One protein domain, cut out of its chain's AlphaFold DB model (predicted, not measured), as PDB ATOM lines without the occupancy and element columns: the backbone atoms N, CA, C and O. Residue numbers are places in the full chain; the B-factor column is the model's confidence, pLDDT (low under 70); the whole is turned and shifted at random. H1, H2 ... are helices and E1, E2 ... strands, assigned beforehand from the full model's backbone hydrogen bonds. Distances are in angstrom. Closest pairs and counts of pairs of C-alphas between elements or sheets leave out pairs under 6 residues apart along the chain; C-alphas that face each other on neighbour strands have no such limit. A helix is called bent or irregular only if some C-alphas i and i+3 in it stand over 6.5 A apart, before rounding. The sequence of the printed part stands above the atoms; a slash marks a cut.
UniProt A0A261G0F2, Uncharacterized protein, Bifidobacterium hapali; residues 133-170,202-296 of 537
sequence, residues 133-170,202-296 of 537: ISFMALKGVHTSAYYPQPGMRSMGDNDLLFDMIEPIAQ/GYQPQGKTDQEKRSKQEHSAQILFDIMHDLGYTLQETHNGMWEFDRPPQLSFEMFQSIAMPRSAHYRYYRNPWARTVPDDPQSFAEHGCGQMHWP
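AT A GLANCE: This is residues 133 to 170 and 202 to 296 of the 537 residues of an uncharacterized protein of Bifidobacterium hapali (UniProt A0A261G0F2). A twisted sheet of five strands has the long helix H2 over one face, and its strand E2 runs on into E3, which with E4 makes a second, small sheet near the first turns of H2. H3 packs on E4, H4 sits in a loop off the large sheet, and residues 146 to 151 stick out. The printed part has 133 residues with four named helices and seven named strands, in the order E1 H1 E2 E3 E4 H2 E5 E6 E7 H3 H4. The large sheet is mixed, in the order E1 E2 E7 E6 E5; the class is mixed, helices and strands. The whole is compact, with a radius of gyration of the C-alphas of 15.4 A and spans of 43 by 36 by 33 A.

HOW THE PARTS SIT: In the large sheet the edge strand E1, residues 134 to 137, is antiparallel to E2, residues 158 to 163, with N 136 and O 161 2.8 A apart. E2 is parallel to E7, residues 251 to 256, with N 256 and O 160 at 2.7 A. E5, residues 234 to 239, E6, residues 242 to 247, and E7 form a meander, each strand the antiparallel neighbour of the one before. Its two hairpins have N 236 and O 244 at 2.8 A and N 253 and O 245 at 2.9 A. From edge to edge the strands' lines turn by 91 degrees. H2, residues 210 to 230, is on one face, making two layers, helix and sheet; its closest C-alpha pair with E2 is Asp 163 and Ser 220, 6.1 A. E2 runs on at 64 degrees into E3, residues 165 to 167, antiparallel to E4, residues 203 to 205, with N 166 and O 204 at 2.9 A. The closest C-alphas of E4 and H3, residues 273 to 276, are those of Tyr 203 and Ala 275, 4.7 A. H1, residues 140 to 144, only grazes the large sheet with residues 140 to 142, and H3 with 273 to 274. H4, residues 282 to 288, is not on it; residues 278 to 279 pair with 293 to 294, antiparallel. Every O i to N i+4 pair is within hydrogen-bond range in H1, H2 and H4; H3 is too short for one, and its one O i to N i+3 pair is not within range.

IN THESE COORDINATES: E1 begins at C-alpha 134, (-17.511, -20.673, 1.735). H2 is 30.4 A long, from C-alpha 210 at (1.355, -18.640, 5.000). E2 and E7 each measure 16.4 A, E6 16.7 A, E5 15.3 A. H3 is irregular, but only just: C-alphas 273 and 276 are 6.6 A apart. H4 ends at C-alpha 288, (-20.663, -11.716, -2.118).

THE WHOLE: The two C-alphas farthest apart, those of Gln 170 and Pro 249, are 47.0 A apart. Residues 171 to 201 are not printed; C-alphas 170 and 202 are 9.9 A apart across the cut. The links H1 to E2 and E7 to H3 are long. Mean pLDDT of the printed part is 91.9, and residue 170 alone is under 70.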
ATOM      1  N   ILE A 133     -17.883 -17.084   4.770       98.25
ATOM      2  CA  ILE A 133     -17.221 -18.391   4.773       98.25
ATOM      3  C   ILE A 133     -17.869 -19.268   3.707       98.25
ATOM      4  O   ILE A 133     -19.062 -19.558   3.763       98.25
ATOM      5  N   SER A 134     -17.065 -19.709   2.741       98.50
ATOM      6  CA  SER A 134     -17.511 -20.673   1.735       98.50
ATOM      7  C   SER A 134     -17.475 -22.078   2.315       98.50
ATOM      8  O   SER A 134     -16.629 -22.387   3.159       98.50
ATOM      9  N   PHE A 135     -18.370 -22.942   1.848       98.19
ATOM     10  CA  PHE A 135     -18.418 -24.329   2.295       98.19
ATOM     11  C   PHE A 135     -18.751 -25.286   1.151       98.19
ATOM     12  O   PHE A 135     -19.328 -24.892   0.142       98.19
ATOM     13  N   MET A 136     -18.380 -26.549   1.317       96.56
ATOM     14  CA  MET A 136     -18.649 -27.634   0.379       96.56
ATOM     15  C   MET A 136     -18.944 -28.903   1.165       96.56
ATOM     16  O   MET A 136     -18.221 -29.228   2.108       96.56
ATOM     17  N   ALA A 137     -19.983 -29.637   0.781       95.00
ATOM     18  CA  ALA A 137     -20.222 -30.952   1.357       95.00
ATOM     19  C   ALA A 137     -19.161 -31.957   0.886       95.00
ATOM     20  O   ALA A 137     -18.519 -31.779  -0.137       95.00
ATOM     21  N   LEU A 138     -18.924 -33.025   1.636       93.00
ATOM     22  CA  LEU A 138     -17.947 -34.044   1.259       93.00
ATOM     23  C   LEU A 138     -18.542 -35.444   1.394       93.00
ATOM     24  O   LEU A 138     -19.617 -35.659   1.963       93.00
ATOM     25  N   LYS A 139     -17.786 -36.417   0.876       89.00
ATOM     26  CA  LYS A 139     -18.016 -37.852   1.057       89.00
ATOM     27  C   LYS A 139     -19.476 -38.225   0.741       89.00
ATOM     28  O   LYS A 139     -19.968 -38.032  -0.367       89.00
ATOM     29  N   GLY A 140     -20.163 -38.774   1.739       84.25
ATOM     30  CA  GLY A 140     -21.458 -39.406   1.595       84.25
ATOM     31  C   GLY A 140     -22.615 -38.475   1.272       84.25
ATOM     32  O   GLY A 140     -23.602 -38.947   0.709       84.25
ATOM     33  N   VAL A 141     -22.495 -37.184   1.591       88.81
ATOM     34  CA  VAL A 141     -23.546 -36.198   1.315       88.81
ATOM     35  C   VAL A 141     -23.725 -36.046  -0.193       88.81
ATOM     36  O   VAL A 141     -24.836 -36.221  -0.691       88.81
ATOM     37  N   HIS A 142     -22.632 -35.839  -0.932       85.00
ATOM     38  CA  HIS A 142     -22.672 -35.766  -2.394       85.00
ATOM     39  C   HIS A 142     -23.133 -37.078  -3.018       85.00
ATOM     40  O   HIS A 142     -24.057 -37.079  -3.827       85.00
ATOM     41  N   THR A 143     -22.557 -38.208  -2.593       90.06
ATOM     42  CA  THR A 143     -22.916 -39.504  -3.179       90.06
ATOM     43  C   THR A 143     -24.394 -39.836  -2.981       90.06
ATOM     44  O   THR A 143     -25.010 -40.418  -3.870       90.06
ATOM     45  N   SER A 144     -25.001 -39.430  -1.857       91.94
ATOM     46  CA  SER A 144     -26.426 -39.674  -1.589       91.94
ATOM     47  C   SER A 144     -27.362 -39.053  -2.632       91.94
ATOM     48  O   SER A 144     -28.415 -39.626  -2.901       91.94
ATOM     49  N   ALA A 145     -26.964 -37.946  -3.269       90.56
ATOM     50  CA  ALA A 145     -27.758 -37.273  -4.297       90.56
ATOM     51  C   ALA A 145     -27.842 -38.066  -5.614       90.56
ATOM     52  O   ALA A 145     -28.739 -37.823  -6.422       90.56
ATOM     53  N   TYR A 146     -26.928 -39.017  -5.831       93.75
ATOM     54  CA  TYR A 146     -26.915 -39.876  -7.016       93.75
ATOM     55  C   TYR A 146     -27.711 -41.173  -6.829       93.75
ATOM     56  O   TYR A 146     -27.985 -41.865  -7.810       93.75
ATOM     57  N   TYR A 147     -28.110 -41.509  -5.597       95.94
ATOM     58  CA  TYR A 147     -28.971 -42.667  -5.366       95.94
ATOM     59  C   TYR A 147     -30.366 -42.431  -5.977       95.94
ATOM     60  O   TYR A 147     -30.877 -41.310  -5.925       95.94
ATOM     61  N   PRO A 148     -31.023 -43.476  -6.519       94.00
ATOM     62  CA  PRO A 148     -32.319 -43.335  -7.189       94.00
ATOM     63  C   PRO A 148     -33.436 -42.722  -6.340       94.00
ATOM     64  O   PRO A 148     -34.314 -42.057  -6.889       94.00
ATOM     65  N   GLN A 149     -33.425 -42.953  -5.023       91.75
ATOM     66  CA  GLN A 149     -34.398 -42.364  -4.106       91.75
ATOM     67  C   GLN A 149     -33.769 -41.995  -2.748       91.75
ATOM     68  O   GLN A 149     -32.819 -42.656  -2.308       91.75
ATOM     69  N   PRO A 150     -34.311 -40.977  -2.051       91.25
ATOM     70  CA  PRO A 150     -33.904 -40.640  -0.689       91.25
ATOM     71  C   PRO A 150     -34.064 -41.814   0.282       91.25
ATOM     72  O   PRO A 150     -34.929 -42.672   0.120       91.25
ATOM     73  N   GLY A 151     -33.241 -41.845   1.326       90.94
ATOM     74  CA  GLY A 151     -33.290 -42.863   2.372       90.94
ATOM     75  C   GLY A 151     -32.601 -44.185   2.020       90.94
ATOM     76  O   GLY A 151     -32.545 -45.063   2.873       90.94
ATOM     77  N   MET A 152     -32.043 -44.350   0.816       95.06
ATOM     78  CA  MET A 152     -31.277 -45.556   0.461       95.06
ATOM     79  C   MET A 152     -29.922 -45.622   1.177       95.06
ATOM     80  O   MET A 152     -29.521 -46.667   1.694       95.06
ATOM     81  N   ARG A 153     -29.192 -44.502   1.184       93.88
ATOM     82  CA  ARG A 153     -27.809 -44.445   1.655       93.88
ATOM     83  C   ARG A 153     -27.755 -44.050   3.128       93.88
ATOM     84  O   ARG A 153     -28.028 -42.908   3.485       93.88
ATOM     85  N   SER A 154     -27.326 -44.976   3.983       89.25
ATOM     86  CA  SER A 154     -27.093 -44.677   5.400       89.25
ATOM     87  C   SER A 154     -25.917 -43.710   5.594       89.25
ATOM     88  O   SER A 154     -24.824 -43.942   5.066       89.25
ATOM     89  N   MET A 155     -26.136 -42.659   6.390       84.44
ATOM     90  CA  MET A 155     -25.147 -41.656   6.806       84.44
ATOM     91  C   MET A 155     -25.116 -41.564   8.335       84.44
ATOM     92  O   MET A 155     -26.173 -41.511   8.970       84.44
ATOM     93  N   GLY A 156     -23.914 -41.606   8.916       79.81
ATOM     94  CA  GLY A 156     -23.708 -41.451  10.363       79.81
ATOM     95  C   GLY A 156     -23.348 -40.018  10.747       79.81
ATOM     96  O   GLY A 156     -23.816 -39.518  11.762       79.81
ATOM     97  N   ASP A 157     -22.576 -39.376   9.886       89.62
ATOM     98  CA  ASP A 157     -21.975 -38.057  10.002       89.62
ATOM     99  C   ASP A 157     -22.196 -37.257   8.708       89.62
ATOM    100  O   ASP A 157     -22.575 -37.795   7.659       89.62
ATOM    101  N   ASN A 158     -22.002 -35.944   8.785       93.38
ATOM    102  CA  ASN A 158     -21.967 -35.051   7.634       93.38
ATOM    103  C   ASN A 158     -20.663 -34.267   7.611       93.38
ATOM    104  O   ASN A 158     -20.348 -33.518   8.530       93.38
ATOM    105  N   ASP A 159     -19.941 -34.433   6.514       95.12
ATOM    106  CA  ASP A 159     -18.636 -33.838   6.300       95.12
ATOM    107  C   ASP A 159     -18.763 -32.542   5.512       95.12
ATOM    108  O   ASP A 159     -19.287 -32.559   4.394       95.12
ATOM    109  N   LEU A 160     -18.255 -31.435   6.051       96.50
ATOM    110  CA  LEU A 160     -18.236 -30.147   5.358       96.50
ATOM    111  C   LEU A 160     -16.822 -29.571   5.343       96.50
ATOM    112  O   LEU A 160     -16.213 -29.381   6.389       96.50
ATOM    113  N   LEU A 161     -16.306 -29.241   4.163       97.00
ATOM    114  CA  LEU A 161     -15.150 -28.360   4.020       97.00
ATOM    115  C   LEU A 161     -15.625 -26.914   4.172       97.00
ATOM    116  O   LEU A 161     -16.617 -26.544   3.553       97.00
ATOM    117  N   PHE A 162     -14.922 -26.092   4.944       97.75
ATOM    118  CA  PHE A 162     -15.249 -24.677   5.108       97.75
ATOM    119  C   PHE A 162     -13.976 -23.833   5.175       97.75
ATOM    120  O   PHE A 162     -12.988 -24.243   5.783       97.75
ATOM    121  N   ASP A 163     -13.979 -22.663   4.538       96.94
ATOM    122  CA  ASP A 163     -12.947 -21.645   4.751       96.94
ATOM    123  C   ASP A 163     -13.309 -20.305   4.090       96.94
ATOM    124  O   ASP A 163     -14.242 -20.198   3.290       96.94
ATOM    125  N   MET A 164     -12.515 -19.278   4.384       97.12
ATOM    126  CA  MET A 164     -12.466 -18.065   3.567       97.12
ATOM    127  C   MET A 164     -11.562 -18.314   2.356       97.12
ATOM    128  O   MET A 164     -10.369 -18.598   2.510       97.12
ATOM    129  N   ILE A 165     -12.113 -18.188   1.148       96.38
ATOM    130  CA  ILE A 165     -11.416 -18.531  -0.099       96.38
ATOM    131  C   ILE A 165     -11.322 -17.346  -1.062       96.38
ATOM    132  O   ILE A 165     -12.096 -16.397  -0.992       96.38
ATOM    133  N   GLU A 166     -10.357 -17.405  -1.975       93.62
ATOM    134  CA  GLU A 166     -10.200 -16.458  -3.079       93.62
ATOM    135  C   GLU A 166      -9.832 -17.181  -4.383       93.62
ATOM    136  O   GLU A 166      -9.231 -18.262  -4.333       93.62
ATOM    137  N   PRO A 167     -10.166 -16.614  -5.558       92.19
ATOM    138  CA  PRO A 167      -9.746 -17.177  -6.837       92.19
ATOM    139  C   PRO A 167      -8.218 -17.285  -6.938       92.19
ATOM    140  O   PRO A 167      -7.484 -16.365  -6.560       92.19
ATOM    141  N   ILE A 168      -7.720 -18.387  -7.498       90.50
ATOM    142  CA  ILE A 168      -6.296 -18.541  -7.807       90.50
ATOM    143  C   ILE A 168      -5.946 -17.587  -8.953       90.50
ATOM    144  O   ILE A 168      -6.515 -17.663 -10.044       90.50
ATOM    145  N   ALA A 169      -4.978 -16.696  -8.716       78.56
ATOM    146  CA  ALA A 169      -4.518 -15.736  -9.715       78.56
ATOM    147  C   ALA A 169      -4.014 -16.440 -10.988       78.56
ATOM    148  O   ALA A 169      -3.297 -17.438 -10.908       78.56
ATOM    149  N   GLN A 170      -4.306 -15.872 -12.164       63.78
ATOM    150  CA  GLN A 170      -3.902 -16.432 -13.466       63.78
ATOM    151  C   GLN A 170      -2.387 -16.693 -13.579       63.78
ATOM    152  O   GLN A 170      -1.970 -17.662 -14.204       63.78
ATOM    153  N   GLY A 202      -9.685 -22.303 -10.314       89.75
ATOM    154  CA  GLY A 202      -9.931 -22.856  -8.987       89.75
ATOM    155  C   GLY A 202      -9.710 -21.844  -7.864       89.75
ATOM    156  O   GLY A 202      -9.239 -20.723  -8.077       89.75
ATOM    157  N   TYR A 203      -9.987 -22.268  -6.636       94.88
ATOM    158  CA  TYR A 203      -9.920 -21.412  -5.454       94.88
ATOM    159  C   TYR A 203      -8.804 -21.839  -4.503       94.88
ATOM    160  O   TYR A 203      -8.253 -22.940  -4.586       94.88
ATOM    161  N   GLN A 204      -8.438 -20.955  -3.584       94.38
ATOM    162  CA  GLN A 204      -7.479 -21.237  -2.520       94.38
ATOM    163  C   GLN A 204      -7.865 -20.527  -1.221       94.38
ATOM    164  O   GLN A 204      -8.558 -19.510  -1.281       94.38
ATOM    165  N   PRO A 205      -7.373 -20.991  -0.056       94.56
ATOM    166  CA  PRO A 205      -7.517 -20.252   1.193       94.56
ATOM    167  C   PRO A 205      -6.938 -18.843   1.069       94.56
ATOM    168  O   PRO A 205      -5.831 -18.659   0.544       94.56
ATOM    169  N   GLN A 206      -7.687 -17.863   1.565       94.06
ATOM    170  CA  GLN A 206      -7.384 -16.450   1.398       94.06
ATOM    171  C   GLN A 206      -6.096 -16.044   2.133       94.06
ATOM    172  O   GLN A 206      -5.915 -16.366   3.306       94.06
ATOM    173  N   GLY A 207      -5.221 -15.267   1.485       91.56
ATOM    174  CA  GLY A 207      -4.030 -14.680   2.121       91.56
ATOM    175  C   GLY A 207      -2.775 -14.753   1.253       91.56
ATOM    176  O   GLY A 207      -2.566 -15.706   0.505       91.56
ATOM    177  N   LYS A 208      -1.891 -13.755   1.363       88.25
ATOM    178  CA  LYS A 208      -0.685 -13.648   0.521       88.25
ATOM    179  C   LYS A 208       0.494 -14.435   1.074       88.25
ATOM    180  O   LYS A 208       1.350 -14.880   0.314       88.25
ATOM    181  N   THR A 209       0.555 -14.582   2.394       91.19
ATOM    182  CA  THR A 209       1.605 -15.327   3.097       91.19
ATOM    183  C   THR A 209       1.005 -16.492   3.870       91.19
ATOM    184  O   THR A 209      -0.162 -16.450   4.256       91.19
ATOM    185  N   ASP A 210       1.809 -17.515   4.170       87.88
ATOM    186  CA  ASP A 210       1.355 -18.640   5.000       87.88
ATOM    187  C   ASP A 210       0.868 -18.183   6.385       87.88
ATOM    188  O   ASP A 210      -0.012 -18.808   6.971       87.88
ATOM    189  N   GLN A 211       1.420 -17.085   6.914       91.88
ATOM    190  CA  GLN A 211       0.989 -16.520   8.193       91.88
ATOM    191  C   GLN A 211      -0.393 -15.867   8.100       91.88
ATOM    192  O   GLN A 211      -1.213 -16.052   8.994       91.88
ATOM    193  N   GLU A 212      -0.659 -15.127   7.022       93.56
ATOM    194  CA  GLU A 212      -1.978 -14.535   6.776       93.56
ATOM    195  C   GLU A 212      -3.039 -15.615   6.561       93.56
ATOM    196  O   GLU A 212      -4.112 -15.527   7.154       93.56
ATOM    197  N   LYS A 213      -2.716 -16.656   5.780       91.62
ATOM    198  CA  LYS A 213      -3.610 -17.801   5.556       91.62
ATOM    199  C   LYS A 213      -3.983 -18.475   6.877       91.62
ATOM    200  O   LYS A 213      -5.163 -18.627   7.165       91.62
ATOM    201  N   ARG A 214      -2.992 -18.784   7.727       90.69
ATOM    202  CA  ARG A 214      -3.236 -19.357   9.064       90.69
ATOM    203  C   ARG A 214      -4.120 -18.468   9.936       90.69
ATOM    204  O   ARG A 214      -5.067 -18.961  10.531       90.69
ATOM    205  N   SER A 215      -3.853 -17.164   9.974       94.31
ATOM    206  CA  SER A 215      -4.656 -16.231  10.776       94.31
ATOM    207  C   SER A 215      -6.118 -16.175  10.322       94.31
ATOM    208  O   SER A 215      -7.009 -16.068  11.161       94.31
ATOM    209  N   LYS A 216      -6.382 -16.255   9.012       94.81
ATOM    210  CA  LYS A 216      -7.752 -16.304   8.481       94.81
ATOM    211  C   LYS A 216      -8.436 -17.636   8.748       94.81
ATOM    212  O   LYS A 216      -9.614 -17.633   9.083       94.81
ATOM    213  N   GLN A 217      -7.695 -18.738   8.679       92.62
ATOM    214  CA  GLN A 217      -8.191 -20.063   9.051       92.62
ATOM    215  C   GLN A 217      -8.574 -20.145  10.531       92.62
ATOM    216  O   GLN A 217      -9.632 -20.663  10.870       92.62
ATOM    217  N   GLU A 218      -7.751 -19.596  11.423       94.25
ATOM    218  CA  GLU A 218      -8.082 -19.499  12.851       94.25
ATOM    219  C   GLU A 218      -9.345 -18.656  13.074       94.25
ATOM    220  O   GLU A 218     -10.203 -19.010  13.883       94.25
ATOM    221  N   HIS A 219      -9.498 -17.565  12.320       96.19
ATOM    222  CA  HIS A 219     -10.684 -16.721  12.394       96.19
ATOM    223  C   HIS A 219     -11.954 -17.425  11.888       96.19
ATOM    224  O   HIS A 219     -12.981 -17.371  12.566       96.19
ATOM    225  N   SER A 220     -11.895 -18.115  10.744       96.25
ATOM    226  CA  SER A 220     -13.037 -18.862  10.209       96.25
ATOM    227  C   SER A 220     -13.423 -20.039  11.116       96.25
ATOM    228  O   SER A 220     -14.611 -20.291  11.309       96.25
ATOM    229  N   ALA A 221     -12.454 -20.697  11.764       95.44
ATOM    230  CA  ALA A 221     -12.707 -21.734  12.768       95.44
ATOM    231  C   ALA A 221     -13.417 -21.198  14.026       95.44
ATOM    232  O   ALA A 221     -14.322 -21.855  14.542       95.44
ATOM    233  N   GLN A 222     -13.061 -19.998  14.502       96.88
ATOM    234  CA  GLN A 222     -13.762 -19.372  15.630       96.88
ATOM    235  C   GLN A 222     -15.220 -19.045  15.281       96.88
ATOM    236  O   GLN A 222     -16.116 -19.344  16.063       96.88
ATOM    237  N   ILE A 223     -15.464 -18.488  14.090       98.12
ATOM    238  CA  ILE A 223     -16.826 -18.202  13.612       98.12
ATOM    239  C   ILE A 223     -17.644 -19.494  13.516       98.12
ATOM    240  O   ILE A 223     -18.789 -19.530  13.965       98.12
ATOM    241  N   LEU A 224     -17.062 -20.566  12.966       98.00
ATOM    242  CA  LEU A 224     -17.715 -21.872  12.923       98.00
ATOM    243  C   LEU A 224     -18.103 -22.341  14.329       98.00
ATOM    244  O   LEU A 224     -19.237 -22.766  14.531       98.00
ATOM    245  N   PHE A 225     -17.176 -22.280  15.288       97.88
ATOM    246  CA  PHE A 225     -17.441 -22.700  16.661       97.88
ATOM    247  C   PHE A 225     -18.638 -21.948  17.260       97.88
ATOM    248  O   PHE A 225     -19.533 -22.585  17.818       97.88
ATOM    249  N   ASP A 226     -18.687 -20.626  17.083       98.25
ATOM    250  CA  ASP A 226     -19.778 -19.785  17.583       98.25
ATOM    251  C   ASP A 226     -21.118 -20.151  16.912       98.25
ATOM    252  O   ASP A 226     -22.120 -20.357  17.600       98.25
ATOM    253  N   ILE A 227     -21.133 -20.342  15.583       98.44
ATOM    254  CA  ILE A 227     -22.323 -20.786  14.832       98.44
ATOM    255  C   ILE A 227     -22.829 -22.133  15.354       98.44
ATOM    256  O   ILE A 227     -24.019 -22.283  15.636       98.44
ATOM    257  N   MET A 228     -21.940 -23.120  15.474       98.19
ATOM    258  CA  MET A 228     -22.305 -24.472  15.893       98.19
ATOM    259  C   MET A 228     -22.832 -24.472  17.332       98.19
ATOM    260  O   MET A 228     -23.867 -25.083  17.608       98.19
ATOM    261  N   HIS A 229     -22.183 -23.735  18.236       97.69
ATOM    262  CA  HIS A 229     -22.629 -23.582  19.618       97.69
ATOM    263  C   HIS A 229     -24.013 -22.915  19.707       97.69
ATOM    264  O   HIS A 229     -24.898 -23.417  20.405       97.69
ATOM    265  N   ASP A 230     -24.250 -21.841  18.950       98.00
ATOM    266  CA  ASP A 230     -25.546 -21.152  18.895       98.00
ATOM    267  C   ASP A 230     -26.674 -22.039  18.348       98.00
ATOM    268  O   ASP A 230     -27.834 -21.908  18.745       98.00
ATOM    269  N   LEU A 231     -26.343 -22.966  17.447       96.75
ATOM    270  CA  LEU A 231     -27.271 -23.968  16.919       96.75
ATOM    271  C   LEU A 231     -27.474 -25.164  17.870       96.75
ATOM    272  O   LEU A 231     -28.251 -26.073  17.563       96.75
ATOM    273  N   GLY A 232     -26.822 -25.160  19.037       96.31
ATOM    274  CA  GLY A 232     -26.959 -26.175  20.080       96.31
ATOM    275  C   GLY A 232     -26.100 -27.421  19.869       96.31
ATOM    276  O   GLY A 232     -26.426 -28.473  20.423       96.31
ATOM    277  N   TYR A 233     -25.039 -27.332  19.064       97.56
ATOM    278  CA  TYR A 233     -24.044 -28.393  18.931       97.56
ATOM    279  C   TYR A 233     -22.974 -28.287  20.018       97.56
ATOM    280  O   TYR A 233     -22.623 -27.204  20.481       97.56
ATOM    281  N   THR A 234     -22.428 -29.434  20.410       96.31
ATOM    282  CA  THR A 234     -21.313 -29.539  21.356       96.31
ATOM    283  C   THR A 234     -20.089 -30.092  20.640       96.31
ATOM    284  O   THR A 234     -20.166 -31.155  20.024       96.31
ATOM    285  N   LEU A 235     -18.962 -29.388  20.752       96.25
ATOM    286  CA  LEU A 235     -17.668 -29.839  20.239       96.25
ATOM    287  C   LEU A 235     -17.206 -31.100  20.986       96.25
ATOM    288  O   LEU A 235     -17.129 -31.082  22.216       96.25
ATOM    289  N   GLN A 236     -16.886 -32.160  20.249       92.81
ATOM    290  CA  GLN A 236     -16.382 -33.425  20.791       92.81
ATOM    291  C   GLN A 236     -14.862 -33.527  20.657       92.81
ATOM    292  O   GLN A 236     -14.158 -33.725  21.647       92.81
ATOM    293  N   GLU A 237     -14.350 -33.350  19.439       88.06
ATOM    294  CA  GLU A 237     -12.934 -33.510  19.124       88.06
ATOM    295  C   GLU A 237     -12.466 -32.459  18.109       88.06
ATOM    296  O   GLU A 237     -13.228 -31.956  17.283       88.06
ATOM    297  N   THR A 238     -11.178 -32.123  18.176       86.19
ATOM    298  CA  THR A 238     -10.487 -31.341  17.147       86.19
ATOM    299  C   THR A 238      -9.196 -32.045  16.759       86.19
ATOM    300  O   THR A 238      -8.351 -32.309  17.620       86.19
ATOM    301  N   HIS A 239      -9.000 -32.302  15.469       77.88
ATOM    302  CA  HIS A 239      -7.837 -33.024  14.966       77.88
ATOM    303  C   HIS A 239      -7.427 -32.550  13.564       77.88
ATOM    304  O   HIS A 239      -8.177 -32.710  12.612       77.88
ATOM    305  N   ASN A 240      -6.199 -32.036  13.396       78.56
ATOM    306  CA  ASN A 240      -5.613 -31.688  12.083       78.56
ATOM    307  C   ASN A 240      -6.529 -30.844  11.165       78.56
ATOM    308  O   ASN A 240      -6.601 -31.085   9.961       78.56
ATOM    309  N   GLY A 241      -7.216 -29.848  11.730       79.38
ATOM    310  CA  GLY A 241      -8.143 -28.995  10.982       79.38
ATOM    311  C   GLY A 241      -9.522 -29.616  10.744       79.38
ATOM    312  O   GLY A 241     -10.302 -29.031  10.003       79.38
ATOM    313  N   MET A 242      -9.824 -30.767  11.350       89.19
ATOM    314  CA  MET A 242     -11.174 -31.311  11.500       89.19
ATOM    315  C   MET A 242     -11.728 -30.959  12.889       89.19
ATOM    316  O   MET A 242     -10.991 -31.027  13.878       89.19
ATOM    317  N   TRP A 243     -13.001 -30.579  12.944       94.06
ATOM    318  CA  TRP A 243     -13.761 -30.278  14.155       94.06
ATOM    319  C   TRP A 243     -15.042 -31.112  14.168       94.06
ATOM    320  O   TRP A 243     -15.858 -30.986  13.256       94.06
ATOM    321  N   GLU A 244     -15.225 -31.939  15.193       94.88
ATOM    322  CA  GLU A 244     -16.376 -32.835  15.324       94.88
ATOM    323  C   GLU A 244     -17.416 -32.241  16.277       94.88
ATOM    324  O   GLU A 244     -17.131 -31.961  17.445       94.88
ATOM    325  N   PHE A 245     -18.636 -32.051  15.781       96.88
ATOM    326  CA  PHE A 245     -19.739 -31.444  16.516       96.88
ATOM    327  C   PHE A 245     -20.947 -32.368  16.576       96.88
ATOM    328  O   PHE A 245     -21.499 -32.738  15.542       96.88
ATOM    329  N   ASP A 246     -21.446 -32.600  17.786       95.44
ATOM    330  CA  ASP A 246     -22.626 -33.427  18.017       95.44
ATOM    331  C   ASP A 246     -23.811 -32.612  18.526       95.44
ATOM    332  O   ASP A 246     -23.688 -31.754  19.405       95.44
ATOM    333  N   ARG A 247     -24.998 -32.944  18.021       93.56
ATOM    334  CA  ARG A 247     -26.283 -32.485  18.541       93.56
ATOM    335  C   ARG A 247     -27.220 -33.682  18.722       93.56
ATOM    336  O   ARG A 247     -27.666 -34.287  17.737       93.56
ATOM    337  N   PRO A 248     -27.566 -34.027  19.977       84.56
ATOM    338  CA  PRO A 248     -28.514 -35.093  20.250       84.56
ATOM    339  C   PRO A 248     -29.862 -34.866  19.541       84.56
ATOM    340  O   PRO A 248     -30.307 -33.725  19.404       84.56
ATOM    341  N   PRO A 249     -30.555 -35.940  19.130       78.44
ATOM    342  CA  PRO A 249     -30.207 -37.329  19.418       78.44
ATOM    343  C   PRO A 249     -29.245 -37.980  18.408       78.44
ATOM    344  O   PRO A 249     -28.795 -39.088  18.687       78.44
ATOM    345  N   GLN A 250     -29.012 -37.400  17.221       79.75
ATOM    346  CA  GLN A 250     -28.443 -38.156  16.085       79.75
ATOM    347  C   GLN A 250     -27.653 -37.329  15.052       79.75
ATOM    348  O   GLN A 250     -27.301 -37.886  14.016       79.75
ATOM    349  N   LEU A 251     -27.419 -36.030  15.261       90.12
ATOM    350  CA  LEU A 251     -26.695 -35.213  14.282       90.12
ATOM    351  C   LEU A 251     -25.232 -35.092  14.683       90.12
ATOM    352  O   LEU A 251     -24.948 -34.614  15.776       90.12
ATOM    353  N   SER A 252     -24.342 -35.478  13.776       94.62
ATOM    354  CA  SER A 252     -22.897 -35.327  13.923       94.62
ATOM    355  C   SER A 252     -22.313 -34.691  12.664       94.62
ATOM    356  O   SER A 252     -22.663 -35.086  11.547       94.62
ATOM    357  N   PHE A 253     -21.476 -33.675  12.838       96.44
ATOM    358  CA  PHE A 253     -20.840 -32.928  11.760       96.44
ATOM    359  C   PHE A 253     -19.324 -32.934  11.932       96.44
ATOM    360  O   PHE A 253     -18.824 -32.451  12.947       96.44
ATOM    361  N   GLU A 254     -18.604 -33.413  10.919       96.00
ATOM    362  CA  GLU A 254     -17.152 -33.254  10.807       96.00
ATOM    363  C   GLU A 254     -16.868 -32.041   9.901       96.00
ATOM    364  O   GLU A 254     -17.139 -32.047   8.698       96.00
ATOM    365  N   MET A 255     -16.329 -30.971  10.480       96.75
ATOM    366  CA  MET A 255     -16.044 -29.715   9.783       96.75
ATOM    367  C   MET A 255     -14.546 -29.607   9.486       96.75
ATOM    368  O   MET A 255     -13.730 -29.615  10.404       96.75
ATOM    369  N   PHE A 256     -14.167 -29.472   8.217       95.31
ATOM    370  CA  PHE A 256     -12.787 -29.544   7.742       95.31
ATOM    371  C   PHE A 256     -12.269 -28.209   7.216       95.31
ATOM    372  O   PHE A 256     -12.928 -27.544   6.428       95.31
ATOM    373  N   GLN A 257     -11.013 -27.909   7.537       92.62
ATOM    374  CA  GLN A 257     -10.149 -26.966   6.811       92.62
ATOM    375  C   GLN A 257      -9.020 -27.700   6.063       92.62
ATOM    376  O   GLN A 257      -8.368 -27.143   5.182       92.62
ATOM    377  N   SER A 258      -8.788 -28.976   6.398       89.25
ATOM    378  CA  SER A 258      -7.874 -29.883   5.703       89.25
ATOM    379  C   SER A 258      -8.470 -31.287   5.656       89.25
ATOM    380  O   SER A 258      -8.808 -31.857   6.689       89.25
ATOM    381  N   ILE A 259      -8.572 -31.866   4.459       88.19
ATOM    382  CA  ILE A 259      -9.233 -33.168   4.233       88.19
ATOM    383  C   ILE A 259      -8.260 -34.349   4.176       88.19
ATOM    384  O   ILE A 259      -8.668 -35.512   4.164       88.19
ATOM    385  N   ALA A 260      -6.958 -34.067   4.142       83.38
ATOM    386  CA  ALA A 260      -5.916 -35.078   4.125       83.38
ATOM    387  C   ALA A 260      -4.855 -34.755   5.177       83.38
ATOM    388  O   ALA A 260      -4.411 -33.617   5.326       83.38
ATOM    389  N   MET A 261      -4.427 -35.776   5.915       77.88
ATOM    390  CA  MET A 261      -3.355 -35.625   6.896       77.88
ATOM    391  C   MET A 261      -2.003 -35.712   6.191       77.88
ATOM    392  O   MET A 261      -1.895 -36.493   5.250       77.88
ATOM    393  N   PRO A 262      -0.932 -35.066   6.691       78.12
ATOM    394  CA  PRO A 262       0.406 -35.128   6.084       78.12
ATOM    395  C   PRO A 262       0.957 -36.537   5.811       78.12
ATOM    396  O   PRO A 262       1.847 -36.713   4.986       78.12
ATOM    397  N   ARG A 263       0.442 -37.544   6.527       73.56
ATOM    398  CA  ARG A 263       0.817 -38.959   6.399       73.56
ATOM    399  C   ARG A 263       0.011 -39.743   5.359       73.56
ATOM    400  O   ARG A 263       0.403 -40.860   5.046       73.56
ATOM    401  N   SER A 264      -1.119 -39.214   4.896       79.75
ATOM    402  CA  SER A 264      -1.998 -39.900   3.948       79.75
ATOM    403  C   SER A 264      -1.369 -39.905   2.557       79.75
ATOM    404  O   SER A 264      -0.784 -38.902   2.144       79.75
ATOM    405  N   ALA A 265      -1.533 -41.008   1.819       82.31
ATOM    406  CA  ALA A 265      -0.975 -41.177   0.473       82.31
ATOM    407  C   ALA A 265      -1.298 -39.988  -0.454       82.31
ATOM    408  O   ALA A 265      -0.425 -39.473  -1.148       82.31
ATOM    409  N   HIS A 266      -2.529 -39.478  -0.372       89.88
ATOM    410  CA  HIS A 266      -3.031 -38.408  -1.237       89.88
ATOM    411  C   HIS A 266      -2.940 -37.003  -0.611       89.88
ATOM    412  O   HIS A 266      -3.578 -36.072  -1.095       89.88
ATOM    413  N   TYR A 267      -2.142 -36.809   0.450       87.44
ATOM    414  CA  TYR A 267      -1.992 -35.502   1.108       87.44
ATOM    415  C   TYR A 267      -1.583 -34.386   0.151       87.44
ATOM    416  O   TYR A 267      -2.153 -33.300   0.171       87.44
ATOM    417  N   ARG A 268      -0.582 -34.649  -0.697       88.19
ATOM    418  CA  ARG A 268      -0.071 -33.644  -1.637       88.19
ATOM    419  C   ARG A 268      -1.122 -33.255  -2.670       88.19
ATOM    420  O   ARG A 268      -1.221 -32.078  -2.992       88.19
ATOM    421  N   TYR A 269      -1.893 -34.236  -3.134       91.62
ATOM    422  CA  TYR A 269      -2.963 -34.047  -4.104       91.62
ATOM    423  C   TYR A 269      -4.066 -33.138  -3.544       91.62
ATOM    424  O   TYR A 269      -4.450 -32.159  -4.175       91.62
ATOM    425  N   TYR A 270      -4.483 -33.387  -2.300       92.62
ATOM    426  CA  TYR A 270      -5.517 -32.614  -1.609       92.62
ATOM    427  C   TYR A 270      -4.966 -31.503  -0.703       92.62
ATOM    428  O   TYR A 270      -5.639 -31.077   0.234       92.62
ATOM    429  N   ARG A 271      -3.751 -30.998  -0.968       90.38
ATOM    430  CA  ARG A 271      -3.168 -29.891  -0.185       90.38
ATOM    431  C   ARG A 271      -3.996 -28.610  -0.312       90.38
ATOM    432  O   ARG A 271      -4.073 -27.840   0.639       90.38
ATOM    433  N   ASN A 272      -4.579 -28.378  -1.487       92.62
ATOM    434  CA  ASN A 272      -5.568 -27.330  -1.714       92.62
ATOM    435  C   ASN A 272      -6.836 -27.953  -2.322       92.62
ATOM    436  O   ASN A 272      -6.949 -28.006  -3.548       92.62
ATOM    437  N   PRO A 273      -7.783 -28.434  -1.499       92.69
ATOM    438  CA  PRO A 273      -9.005 -29.058  -2.006       92.69
ATOM    439  C   PRO A 273      -9.880 -28.089  -2.817       92.69
ATOM    440  O   PRO A 273     -10.596 -28.516  -3.719       92.69
ATOM    441  N   TRP A 274      -9.760 -26.783  -2.560       95.44
ATOM    442  CA  TRP A 274     -10.494 -25.724  -3.253       95.44
ATOM    443  C   TRP A 274     -10.057 -25.509  -4.709       95.44
ATOM    444  O   TRP A 274     -10.813 -24.942  -5.500       95.44
ATOM    445  N   ALA A 275      -8.871 -25.994  -5.098       93.81
ATOM    446  CA  ALA A 275      -8.297 -25.767  -6.428       93.81
ATOM    447  C   ALA A 275      -9.131 -26.357  -7.576       93.81
ATOM    448  O   ALA A 275      -8.940 -25.967  -8.723       93.81
ATOM    449  N   ARG A 276     -10.027 -27.295  -7.269       90.00
ATOM    450  CA  ARG A 276     -10.866 -28.007  -8.244       90.00
ATOM    451  C   ARG A 276     -12.356 -27.721  -8.052       90.00
ATOM    452  O   ARG A 276     -13.200 -28.371  -8.649       90.00
ATOM    453  N   THR A 277     -12.689 -26.790  -7.161       93.88
ATOM    454  CA  THR A 277     -14.083 -26.474  -6.828       93.88
ATOM    455  C   THR A 277     -14.661 -25.426  -7.763       93.88
ATOM    456  O   THR A 277     -13.942 -24.563  -8.273       93.88
ATOM    457  N   VAL A 278     -15.975 -25.482  -7.936       94.56
ATOM    458  CA  VAL A 278     -16.782 -24.473  -8.618       94.56
ATOM    459  C   VAL A 278     -17.915 -24.024  -7.687       94.56
ATOM    460  O   VAL A 278     -18.388 -24.823  -6.875       94.56
ATOM    461  N   PRO A 279     -18.335 -22.749  -7.735       95.94
ATOM    462  CA  PRO A 279     -19.477 -22.287  -6.958       95.94
ATOM    463  C   PRO A 279     -20.784 -22.841  -7.536       95.94
ATOM    464  O   PRO A 279     -20.942 -22.908  -8.756       95.94
ATOM    465  N   ASP A 280     -21.736 -23.178  -6.664       94.75
ATOM    466  CA  ASP A 280     -23.093 -23.591  -7.058       94.75
ATOM    467  C   ASP A 280     -23.818 -22.451  -7.795       94.75
ATOM    468  O   ASP A 280     -24.533 -22.683  -8.769       94.75
ATOM    469  N   ASP A 281     -23.583 -21.210  -7.357       95.25
ATOM    470  CA  ASP A 281     -24.047 -19.980  -7.998       95.25
ATOM    471  C   ASP A 281     -22.854 -19.033  -8.249       95.25
ATOM    472  O   ASP A 281     -22.431 -18.299  -7.345       95.25
ATOM    473  N   PRO A 282     -22.284 -19.032  -9.472       93.50
ATOM    474  CA  PRO A 282     -21.160 -18.167  -9.824       93.50
ATOM    475  C   PRO A 282     -21.463 -16.671  -9.722       93.50
ATOM    476  O   PRO A 282     -20.554 -15.887  -9.443       93.50
ATOM    477  N   GLN A 283     -22.713 -16.262  -9.957       93.06
ATOM    478  CA  GLN A 283     -23.097 -14.857  -9.890       93.06
ATOM    479  C   GLN A 283     -23.142 -14.400  -8.432       93.06
ATOM    480  O   GLN A 283     -22.496 -13.412  -8.083       93.06
ATOM    481  N   SER A 284     -23.826 -15.158  -7.574       93.12
ATOM    482  CA  SER A 284     -23.868 -14.878  -6.139       93.12
ATOM    483  C   SER A 284     -22.466 -14.877  -5.526       93.12
ATOM    484  O   SER A 284     -22.133 -13.971  -4.759       93.12
ATOM    485  N   PHE A 285     -21.598 -15.813  -5.933       94.44
ATOM    486  CA  PHE A 285     -20.205 -15.828  -5.488       94.44
ATOM    487  C   PHE A 285     -19.453 -14.552  -5.893       94.44
ATOM    488  O   PHE A 285     -18.731 -13.974  -5.081       94.44
ATOM    489  N   ALA A 286     -19.607 -14.092  -7.139       92.00
ATOM    490  CA  ALA A 286     -18.950 -12.876  -7.618       92.00
ATOM    491  C   ALA A 286     -19.426 -11.614  -6.877       92.00
ATOM    492  O   ALA A 286     -18.640 -10.686  -6.682       92.00
ATOM    493  N   GLU A 287     -20.691 -11.585  -6.455       94.31
ATOM    494  CA  GLU A 287     -21.294 -10.471  -5.716       94.31
ATOM    495  C   GLU A 287     -20.880 -10.452  -4.233       94.31
ATOM    496  O   GLU A 287     -20.557  -9.390  -3.700       94.31
ATOM    497  N   HIS A 288     -20.850 -11.614  -3.573       93.81
ATOM    498  CA  HIS A 288     -20.663 -11.716  -2.118       93.81
ATOM    499  C   HIS A 288     -19.249 -12.140  -1.695       93.81
ATOM    500  O   HIS A 288     -18.889 -12.011  -0.525       93.81
ATOM    501  N   GLY A 289     -18.432 -12.649  -2.618       93.50
ATOM    502  CA  GLY A 289     -17.079 -13.144  -2.345       93.50
ATOM    503  C   GLY A 289     -17.024 -14.485  -1.602       93.50
ATOM    504  O   GLY A 289     -15.945 -14.901  -1.186       93.50
ATOM    505  N   CYS A 290     -18.163 -15.154  -1.427       96.81
ATOM    506  CA  CYS A 290     -18.277 -16.486  -0.843       96.81
ATOM    507  C   CYS A 290     -19.473 -17.229  -1.452       96.81
ATOM    508  O   CYS A 290     -20.350 -16.614  -2.059       96.81
ATOM    509  N   GLY A 291     -19.514 -18.550  -1.292       96.81
ATOM    510  CA  GLY A 291     -20.625 -19.355  -1.783       96.81
ATOM    511  C   GLY A 291     -20.574 -20.796  -1.303       96.81
ATOM    512  O   GLY A 291     -19.575 -21.257  -0.742       96.81
ATOM    513  N   GLN A 292     -21.677 -21.506  -1.527       97.50
ATOM    514  CA  GLN A 292     -21.646 -22.958  -1.519       97.50
ATOM    515  C   GLN A 292     -20.880 -23.418  -2.760       97.50
ATOM    516  O   GLN A 292     -21.098 -22.907  -3.861       97.50
ATOM    517  N   MET A 293     -19.956 -24.345  -2.556       96.75
ATOM    518  CA  MET A 293     -19.081 -24.873  -3.589       96.75
ATOM    519  C   MET A 293     -19.341 -26.367  -3.765       96.75
ATOM    520  O   MET A 293     -19.743 -27.056  -2.824       96.75
ATOM    521  N   HIS A 294     -19.006 -26.882  -4.941       95.19
ATOM    522  CA  HIS A 294     -18.941 -28.310  -5.208       95.19
ATOM    523  C   HIS A 294     -17.702 -28.657  -6.028       95.19
ATOM    524  O   HIS A 294     -17.139 -27.838  -6.759       95.19
ATOM    525  N   TRP A 295     -17.286 -29.912  -5.921       94.69
ATOM    526  CA  TRP A 295     -16.435 -30.527  -6.928       94.69
ATOM    527  C   TRP A 295     -17.280 -30.973  -8.123       94.69
ATOM    528  O   TRP A 295     -18.384 -31.481  -7.902       94.69
ATOM    529  N   PRO A 296     -16.779 -30.858  -9.364       94.00
ATOM    530  CA  PRO A 296     -17.312 -31.614 -10.493       94.00
ATOM    531  C   PRO A 296     -17.424 -33.110 -10.162       94.00
ATOM    532  O   PRO A 296     -16.734 -33.613  -9.269       94.00
TER     533      PRO A 296